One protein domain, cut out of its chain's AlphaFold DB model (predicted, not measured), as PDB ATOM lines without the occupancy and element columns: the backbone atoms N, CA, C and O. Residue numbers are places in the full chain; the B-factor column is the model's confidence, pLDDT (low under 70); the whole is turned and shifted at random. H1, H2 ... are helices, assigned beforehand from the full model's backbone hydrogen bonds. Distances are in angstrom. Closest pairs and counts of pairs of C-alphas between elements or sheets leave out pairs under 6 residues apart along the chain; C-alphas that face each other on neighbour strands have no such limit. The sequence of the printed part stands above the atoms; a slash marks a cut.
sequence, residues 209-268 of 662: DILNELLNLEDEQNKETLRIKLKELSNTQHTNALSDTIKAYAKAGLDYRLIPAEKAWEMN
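AT A GLANCE: This is residues 209 to 268 of the 662 residues of an uncharacterized protein of Campylobacter helveticus (UniProt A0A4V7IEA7). The longest helix, H2, folds back through a loop into H3 as a loose helical hairpin; H1 packs crosswise on H3, and H4 lies alone at one end of the long axis. The 60 printed residues, all helix in class, hold H1, H2, H3 and H4 in that order and no named strand. The whole is compact, with a radius of gyration of the C-alphas of 11.5 A, yet elongated, 36 by 23 by 17 A.

HOW THE PARTS SIT: Start at H2, residues 223 to 235; with residues 230 to 235 alone it touches H3, residues 244 to 252, closest at the C-alphas of Ser 234 and Lys 247, 4.4 A. This hairpin runs opposite ways at 36 degrees, only just a steep tilt. H1, residues 209 to 217, touches H3 about perpendicular, at 76 degrees; the closest C-alphas, Ile 210 and Ile 246, are 6.2 A apart. H4, residues 261 to 266, is apart from H1, H2 and H3. In H2, H3 and H4 every O i to N i+4 pair is within hydrogen-bond range; in H1, 4 of 5.

IN THESE COORDINATES: Find C-alpha 223 at (199.735, 179.721, 131.421); from there H2 runs 18.7 A to C-alpha 235. H1 begins at (178.802, 178.900, 132.205) and spans 12.9 A, H3 12.2 A; H4 spans 8.7 A to C-alpha 266 at (185.668, 195.157, 135.445).

THE WHOLE: The farthest C-alphas, His 238 and Glu 266, are 35.9 A apart. The printed part has no cut and no long link; pLDDT is under 70 at residues 237 to 241.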
ATOM      1  N   ASP A 209     179.042 180.339 132.325       94.25
ATOM      2  CA  ASP A 209     178.802 178.900 132.205       94.25
ATOM      3  C   ASP A 209     179.793 178.258 131.226       94.25
ATOM      4  O   ASP A 209     180.448 177.280 131.581       94.25
ATOM      5  N   ILE A 210     180.030 178.891 130.071       94.56
ATOM      6  CA  ILE A 210     181.055 178.452 129.104       94.56
ATOM      7  C   ILE A 210     182.457 178.505 129.718       94.56
ATOM      8  O   ILE A 210     183.256 177.585 129.542       94.56
ATOM      9  N   LEU A 211     182.771 179.577 130.453       95.38
ATOM     10  CA  LEU A 211     184.070 179.702 131.111       95.38
ATOM     11  C   LEU A 211     184.276 178.624 132.187       95.38
ATOM     12  O   LEU A 211     185.384 178.113 132.320       95.38
ATOM     13  N   ASN A 212     183.235 178.259 132.943       93.69
ATOM     14  CA  ASN A 212     183.309 177.161 133.913       93.69
ATOM     15  C   ASN A 212     183.402 175.791 133.224       93.69
ATOM     16  O   ASN A 212     184.098 174.913 133.723       93.69
ATOM     17  N   GLU A 213     182.755 175.602 132.073       92.25
ATOM     18  CA  GLU A 213     182.882 174.370 131.291       92.25
ATOM     19  C   GLU A 213     184.318 174.167 130.783       92.25
ATOM     20  O   GLU A 213     184.859 173.070 130.903       92.25
ATOM     21  N   LEU A 214     184.984 175.232 130.321       90.94
ATOM     22  CA  LEU A 214     186.401 175.187 129.929       90.94
ATOM     23  C   LEU A 214     187.333 174.747 131.063       90.94
ATOM     24  O   LEU A 214     188.299 174.025 130.811       90.94
ATOM     25  N   LEU A 215     187.033 175.133 132.307       90.56
ATOM     26  CA  LEU A 215     187.807 174.695 133.472       90.56
ATOM     27  C   LEU A 215     187.722 173.179 133.699       90.56
ATOM     28  O   LEU A 215     188.668 172.602 134.222       90.56
ATOM     29  N   ASN A 216     186.629 172.531 133.290       85.94
ATOM     30  CA  ASN A 216     186.449 171.085 133.451       85.94
ATOM     31  C   ASN A 216     187.152 170.264 132.356       85.94
ATOM     32  O   ASN A 216     187.294 169.051 132.499       85.94
ATOM     33  N   LEU A 217     187.557 170.897 131.251       83.69
ATOM     34  CA  LEU A 217     188.100 170.217 130.069       83.69
ATOM     35  C   LEU A 217     189.630 170.170 130.037       83.69
ATOM     36  O   LEU A 217     190.197 169.331 129.344       83.69
ATOM     37  N   GLU A 218     190.299 171.064 130.760       79.12
ATOM     38  CA  GLU A 218     191.756 171.162 130.804       79.12
ATOM     39  C   GLU A 218     192.186 171.643 132.190       79.12
ATOM     40  O   GLU A 218     191.637 172.636 132.659       79.12
ATOM     41  N   ASP A 219     193.205 171.033 132.805       76.38
ATOM     42  CA  ASP A 219     193.735 171.421 134.132       76.38
ATOM     43  C   ASP A 219     195.215 171.870 134.097       76.38
ATOM     44  O   ASP A 219     195.944 171.863 135.090       76.38
ATOM     45  N   GLU A 220     195.706 172.304 132.936       84.69
ATOM     46  CA  GLU A 220     197.064 172.834 132.836       84.69
ATOM     47  C   GLU A 220     197.277 174.073 133.725       84.69
ATOM     48  O   GLU A 220     196.501 175.034 133.691       84.69
ATOM     49  N   GLN A 221     198.363 174.061 134.507       78.94
ATOM     50  CA  GLN A 221     198.710 175.158 135.411       78.94
ATOM     51  C   GLN A 221     199.595 176.203 134.741       78.94
ATOM     52  O   GLN A 221     199.488 177.398 135.031       78.94
ATOM     53  N   ASN A 222     200.489 175.773 133.849       88.12
ATOM     54  CA  ASN A 222     201.368 176.699 133.162       88.12
ATOM     55  C   ASN A 222     200.565 177.509 132.138       88.12
ATOM     56  O   ASN A 222     200.025 176.955 131.183       88.12
ATOM     57  N   LYS A 223     200.523 178.837 132.298       88.19
ATOM     58  CA  LYS A 223     199.735 179.721 131.421       88.19
ATOM     59  C   LYS A 223     200.095 179.597 129.940       88.19
ATOM     60  O   LYS A 223     199.216 179.761 129.100       88.19
ATOM     61  N   GLU A 224     201.358 179.341 129.606       89.56
ATOM     62  CA  GLU A 224     201.778 179.219 128.209       89.56
ATOM     63  C   GLU A 224     201.377 177.866 127.625       89.56
ATOM     64  O   GLU A 224     200.773 177.817 126.554       89.56
ATOM     65  N   THR A 225     201.597 176.783 128.368       90.69
ATOM     66  CA  THR A 225     201.125 175.449 127.979       90.69
ATOM     67  C   THR A 225     199.601 175.413 127.858       90.69
ATOM     68  O   THR A 225     199.076 174.868 126.892       90.69
ATOM     69  N   LEU A 226     198.878 176.068 128.771       90.25
ATOM     70  CA  LEU A 226     197.420 176.158 128.735       90.25
ATOM     71  C   LEU A 226     196.931 176.833 127.448       90.25
ATOM     72  O   LEU A 226     196.001 176.349 126.812       90.25
ATOM     73  N   ARG A 227     197.585 177.918 127.007       90.50
ATOM     74  CA  ARG A 227     197.253 178.566 125.724       90.50
ATOM     75  C   ARG A 227     197.442 177.633 124.534       90.50
ATOM     76  O   ARG A 227     196.676 177.723 123.579       90.50
ATOM     77  N   ILE A 228     198.471 176.790 124.564       90.75
ATOM     78  CA  ILE A 228     198.735 175.812 123.504       90.75
ATOM     79  C   ILE A 228     197.627 174.757 123.505       90.75
ATOM     80  O   ILE A 228     196.968 174.578 122.482       90.75
ATOM     81  N   LYS A 229     197.339 174.156 124.662       89.69
ATOM     82  CA  LYS A 229     196.302 173.126 124.797       89.69
ATOM     83  C   LYS A 229     194.901 173.632 124.448       89.69
ATOM     84  O   LYS A 229     194.172 172.957 123.732       89.69
ATOM     85  N   LEU A 230     194.534 174.854 124.845       89.81
ATOM     86  CA  LEU A 230     193.255 175.467 124.448       89.81
ATOM     87  C   LEU A 230     193.161 175.687 122.928       89.81
ATOM     88  O   LEU A 230     192.099 175.497 122.334       89.81
ATOM     89  N   LYS A 231     194.269 176.050 122.269       88.19
ATOM     90  CA  LYS A 231     194.305 176.136 120.802       88.19
ATOM     91  C   LYS A 231     194.152 174.762 120.159       88.19
ATOM     92  O   LYS A 231     193.412 174.648 119.186       88.19
ATOM     93  N   GLU A 232     194.810 173.736 120.687       87.75
ATOM     94  CA  GLU A 232     194.653 172.354 120.220       87.75
ATOM     95  C   GLU A 232     193.205 171.880 120.374       87.75
ATOM     96  O   GLU A 232     192.614 171.457 119.383       87.75
ATOM     97  N   LEU A 233     192.599 172.092 121.549       84.12
ATOM     98  CA  LEU A 233     191.188 171.812 121.842       84.12
ATOM     99  C   LEU A 233     190.246 172.466 120.818       84.12
ATOM    100  O   LEU A 233     189.266 171.863 120.382       84.12
ATOM    101  N   SER A 234     190.551 173.699 120.405       83.56
ATOM    102  CA  SER A 234     189.744 174.416 119.411       83.56
ATOM    103  C   SER A 234     189.845 173.846 117.990       83.56
ATOM    104  O   SER A 234     188.955 174.086 117.175       83.56
ATOM    105  N   ASN A 235     190.910 173.092 117.691       82.50
ATOM    106  CA  ASN A 235     191.187 172.518 116.374       82.50
ATOM    107  C   ASN A 235     190.766 171.044 116.257       82.50
ATOM    108  O   ASN A 235     190.755 170.500 115.151       82.50
ATOM    109  N   THR A 236     190.427 170.380 117.365       70.56
ATOM    110  CA  THR A 236     190.072 168.960 117.362       70.56
ATOM    111  C   THR A 236     188.765 168.730 116.597       70.56
ATOM    112  O   THR A 236     187.684 169.151 117.014       70.56
ATOM    113  N   GLN A 237     188.851 168.017 115.469       58.72
ATOM    114  CA  GLN A 237     187.689 167.609 114.665       58.72
ATOM    115  C   GLN A 237     186.913 166.424 115.281       58.72
ATOM    116  O   GLN A 237     185.840 166.087 114.796       58.72
ATOM    117  N   HIS A 238     187.425 165.801 116.355       45.84
ATOM    118  CA  HIS A 238     187.006 164.464 116.804       45.84
ATOM    119  C   HIS A 238     186.220 164.365 118.119       45.84
ATOM    120  O   HIS A 238     186.018 163.259 118.614       45.84
ATOM    121  N   THR A 239     185.683 165.454 118.662       45.81
ATOM    122  CA  THR A 239     184.652 165.339 119.703       45.81
ATOM    123  C   THR A 239     183.344 165.940 119.209       45.81
ATOM    124  O   THR A 239     183.151 167.152 119.204       45.81
ATOM    125  N   ASN A 240     182.397 165.065 118.857       55.12
ATOM    126  CA  ASN A 240     180.979 165.385 118.633       55.12
ATOM    127  C   ASN A 240     180.270 165.926 119.904       55.12
ATOM    128  O   ASN A 240     179.046 165.967 119.949       55.12
ATOM    129  N   ALA A 241     181.020 166.306 120.945       58.78
ATOM    130  CA  ALA A 241     180.517 166.660 122.268       58.78
ATOM    131  C   ALA A 241     180.729 168.138 122.643       58.78
ATOM    132  O   ALA A 241     180.049 168.615 123.544       58.78
ATOM    133  N   LEU A 242     181.638 168.871 121.983       71.38
ATOM    134  CA  LEU A 242     181.975 170.243 122.379       71.38
ATOM    135  C   LEU A 242     181.320 171.278 121.459       71.38
ATOM    136  O   LEU A 242     181.545 171.244 120.246       71.38
ATOM    137  N   SER A 243     180.555 172.211 122.031       83.69
ATOM    138  CA  SER A 243     179.886 173.262 121.257       83.69
ATOM    139  C   SER A 243     180.891 174.162 120.526       83.69
ATOM    140  O   SER A 243     181.991 174.441 121.019       83.69
ATOM    141  N   ASP A 244     180.505 174.662 119.349       86.50
ATOM    142  CA  ASP A 244     181.336 175.585 118.564       86.50
ATOM    143  C   ASP A 244     181.688 176.855 119.351       86.50
ATOM    144  O   ASP A 244     182.769 177.423 119.184       86.50
ATOM    145  N   THR A 245     180.809 177.277 120.264       87.75
ATOM    146  CA  THR A 245     181.039 178.437 121.128       87.75
ATOM    147  C   THR A 245     182.193 178.201 122.101       87.75
ATOM    148  O   THR A 245     183.045 179.078 122.240       87.75
ATOM    149  N   ILE A 246     182.291 177.019 122.719       89.81
ATOM    150  CA  ILE A 246     183.404 176.698 123.628       89.81
ATOM    151  C   ILE A 246     184.726 176.655 122.861       89.81
ATOM    152  O   ILE A 246     185.716 177.246 123.299       89.81
ATOM    153  N   LYS A 247     184.743 176.030 121.674       89.62
ATOM    154  CA  LYS A 247     185.927 176.026 120.795       89.62
ATOM    155  C   LYS A 247     186.364 177.448 120.454       89.62
ATOM    156  O   LYS A 247     187.560 177.740 120.445       89.62
ATOM    157  N   ALA A 248     185.412 178.343 120.201       92.31
ATOM    158  CA  ALA A 248     185.706 179.728 119.874       92.31
ATOM    159  C   ALA A 248     186.253 180.523 121.078       92.31
ATOM    160  O   ALA A 248     187.203 181.288 120.900       92.31
ATOM    161  N   TYR A 249     185.744 180.295 122.296       94.50
ATOM    162  CA  TYR A 249     186.320 180.857 123.529       94.50
ATOM    163  C   TYR A 249     187.754 180.358 123.762       94.50
ATOM    164  O   TYR A 249     188.660 181.171 123.962       94.50
ATOM    165  N   ALA A 250     187.985 179.045 123.641       91.81
ATOM    166  CA  ALA A 250     189.312 178.441 123.774       91.81
ATOM    167  C   ALA A 250     190.304 179.015 122.748       91.81
ATOM    168  O   ALA A 250     191.403 179.445 123.104       91.81
ATOM    169  N   LYS A 251     189.886 179.123 121.480       91.94
ATOM    170  CA  LYS A 251     190.682 179.724 120.400       91.94
ATOM    171  C   LYS A 251     191.037 181.186 120.671       91.94
ATOM    172  O   LYS A 251     192.136 181.622 120.329       91.94
ATOM    173  N   ALA A 252     190.112 181.937 121.266       92.00
ATOM    174  CA  ALA A 252     190.305 183.333 121.648       92.00
ATOM    175  C   ALA A 252     191.128 183.508 122.939       92.00
ATOM    176  O   ALA A 252     191.467 184.638 123.282       92.00
ATOM    177  N   GLY A 253     191.469 182.421 123.642       91.31
ATOM    178  CA  GLY A 253     192.180 182.469 124.921       91.31
ATOM    179  C   GLY A 253     191.330 183.005 126.078       91.31
ATOM    180  O   GLY A 253     191.888 183.507 127.053       91.31
ATOM    181  N   LEU A 254     190.000 182.924 125.965       95.06
ATOM    182  CA  LEU A 254     189.054 183.352 126.993       95.06
ATOM    183  C   LEU A 254     188.834 182.220 128.001       95.06
ATOM    184  O   LEU A 254     187.970 181.369 127.816       95.06
ATOM    185  N   ASP A 255     189.636 182.224 129.062       94.94
ATOM    186  CA  ASP A 255     189.587 181.265 130.169       94.94
ATOM    187  C   ASP A 255     189.875 182.008 131.481       94.94
ATOM    188  O   ASP A 255     190.739 182.893 131.515       94.94
ATOM    189  N   TYR A 256     189.185 181.654 132.569       95.44
ATOM    190  CA  TYR A 256     189.373 182.283 133.882       95.44
ATOM    191  C   TYR A 256     190.850 182.322 134.325       95.44
ATOM    192  O   TYR A 256     191.316 183.321 134.874       95.44
ATOM    193  N   ARG A 257     191.641 181.286 134.033       93.69
ATOM    194  CA  ARG A 257     193.060 181.196 134.425       93.69
ATOM    195  C   ARG A 257     193.960 182.162 133.650       93.69
ATOM    196  O   ARG A 257     195.072 182.477 134.092       93.69
ATOM    197  N   LEU A 258     193.501 182.616 132.483       94.31
ATOM    198  CA  LEU A 258     194.224 183.519 131.586       94.31
ATOM    199  C   LEU A 258     193.764 184.976 131.718       94.31
ATOM    200  O   LEU A 258     194.578 185.879 131.505       94.31
ATOM    201  N   ILE A 259     192.504 185.206 132.095       95.75
ATOM    202  CA  ILE A 259     191.941 186.542 132.316       95.75
ATOM    203  C   ILE A 259     192.563 187.163 133.584       95.75
ATOM    204  O   ILE A 259     192.536 186.542 134.650       95.75
ATOM    205  N   PRO A 260     193.126 188.388 133.512       96.06
ATOM    206  CA  PRO A 260     193.575 189.113 134.699       96.06
ATOM    207  C   PRO A 260     192.422 189.361 135.679       96.06
ATOM    208  O   PRO A 260     191.322 189.719 135.264       96.06
ATOM    209  N   ALA A 261     192.677 189.225 136.980       96.06
ATOM    210  CA  ALA A 261     191.651 189.347 138.017       96.06
ATOM    211  C   ALA A 261     190.972 190.730 138.032       96.06
ATOM    212  O   ALA A 261     189.758 190.831 138.190       96.06
ATOM    213  N   GLU A 262     191.751 191.790 137.800       95.44
ATOM    214  CA  GLU A 262     191.270 193.166 137.650       95.44
ATOM    215  C   GLU A 262     190.265 193.252 136.498       95.44
ATOM    216  O   GLU A 262     189.181 193.818 136.637       95.44
ATOM    217  N   LYS A 263     190.586 192.594 135.379       96.56
ATOM    218  CA  LYS A 263     189.723 192.573 134.205       96.56
ATOM    219  C   LYS A 263     188.458 191.754 134.439       96.56
ATOM    220  O   LYS A 263     187.386 192.157 134.003       96.56
ATOM    221  N   ALA A 264     188.556 190.638 135.159       97.75
ATOM    222  CA  ALA A 264     187.392 189.849 135.552       97.75
ATOM    223  C   ALA A 264     186.408 190.674 136.403       97.75
ATOM    224  O   ALA A 264     185.209 190.650 136.134       97.75
ATOM    225  N   TRP A 265     186.914 191.471 137.353       97.00
ATOM    226  CA  TRP A 265     186.095 192.407 138.130       97.00
ATOM    227  C   TRP A 265     185.431 193.474 137.251       97.00
ATOM    228  O   TRP A 265     184.226 193.704 137.361       97.00
ATOM    229  N   GLU A 266     186.188 194.130 136.367       96.38
ATOM    230  CA  GLU A 266     185.668 195.157 135.445       96.38
ATOM    231  C   GLU A 266     184.564 194.626 134.524       96.38
ATOM    232  O   GLU A 266     183.657 195.372 134.165       96.38
ATOM    233  N   MET A 267     184.630 193.343 134.162       97.31
ATOM    234  CA  MET A 267     183.679 192.666 133.278       97.31
ATOM    235  C   MET A 267     182.507 192.000 134.015       97.31
ATOM    236  O   MET A 267     181.739 191.277 133.379       97.31
ATOM    237  N   ASN A 268     182.378 192.229 135.329       97.38
ATOM    238  CA  ASN A 268     181.391 191.594 136.211       97.38
ATOM    239  C   ASN A 268     181.403 190.058 136.124       97.38
ATOM    240  O   ASN A 268     180.351 189.421 136.141       97.38
TER     241      ASN A 268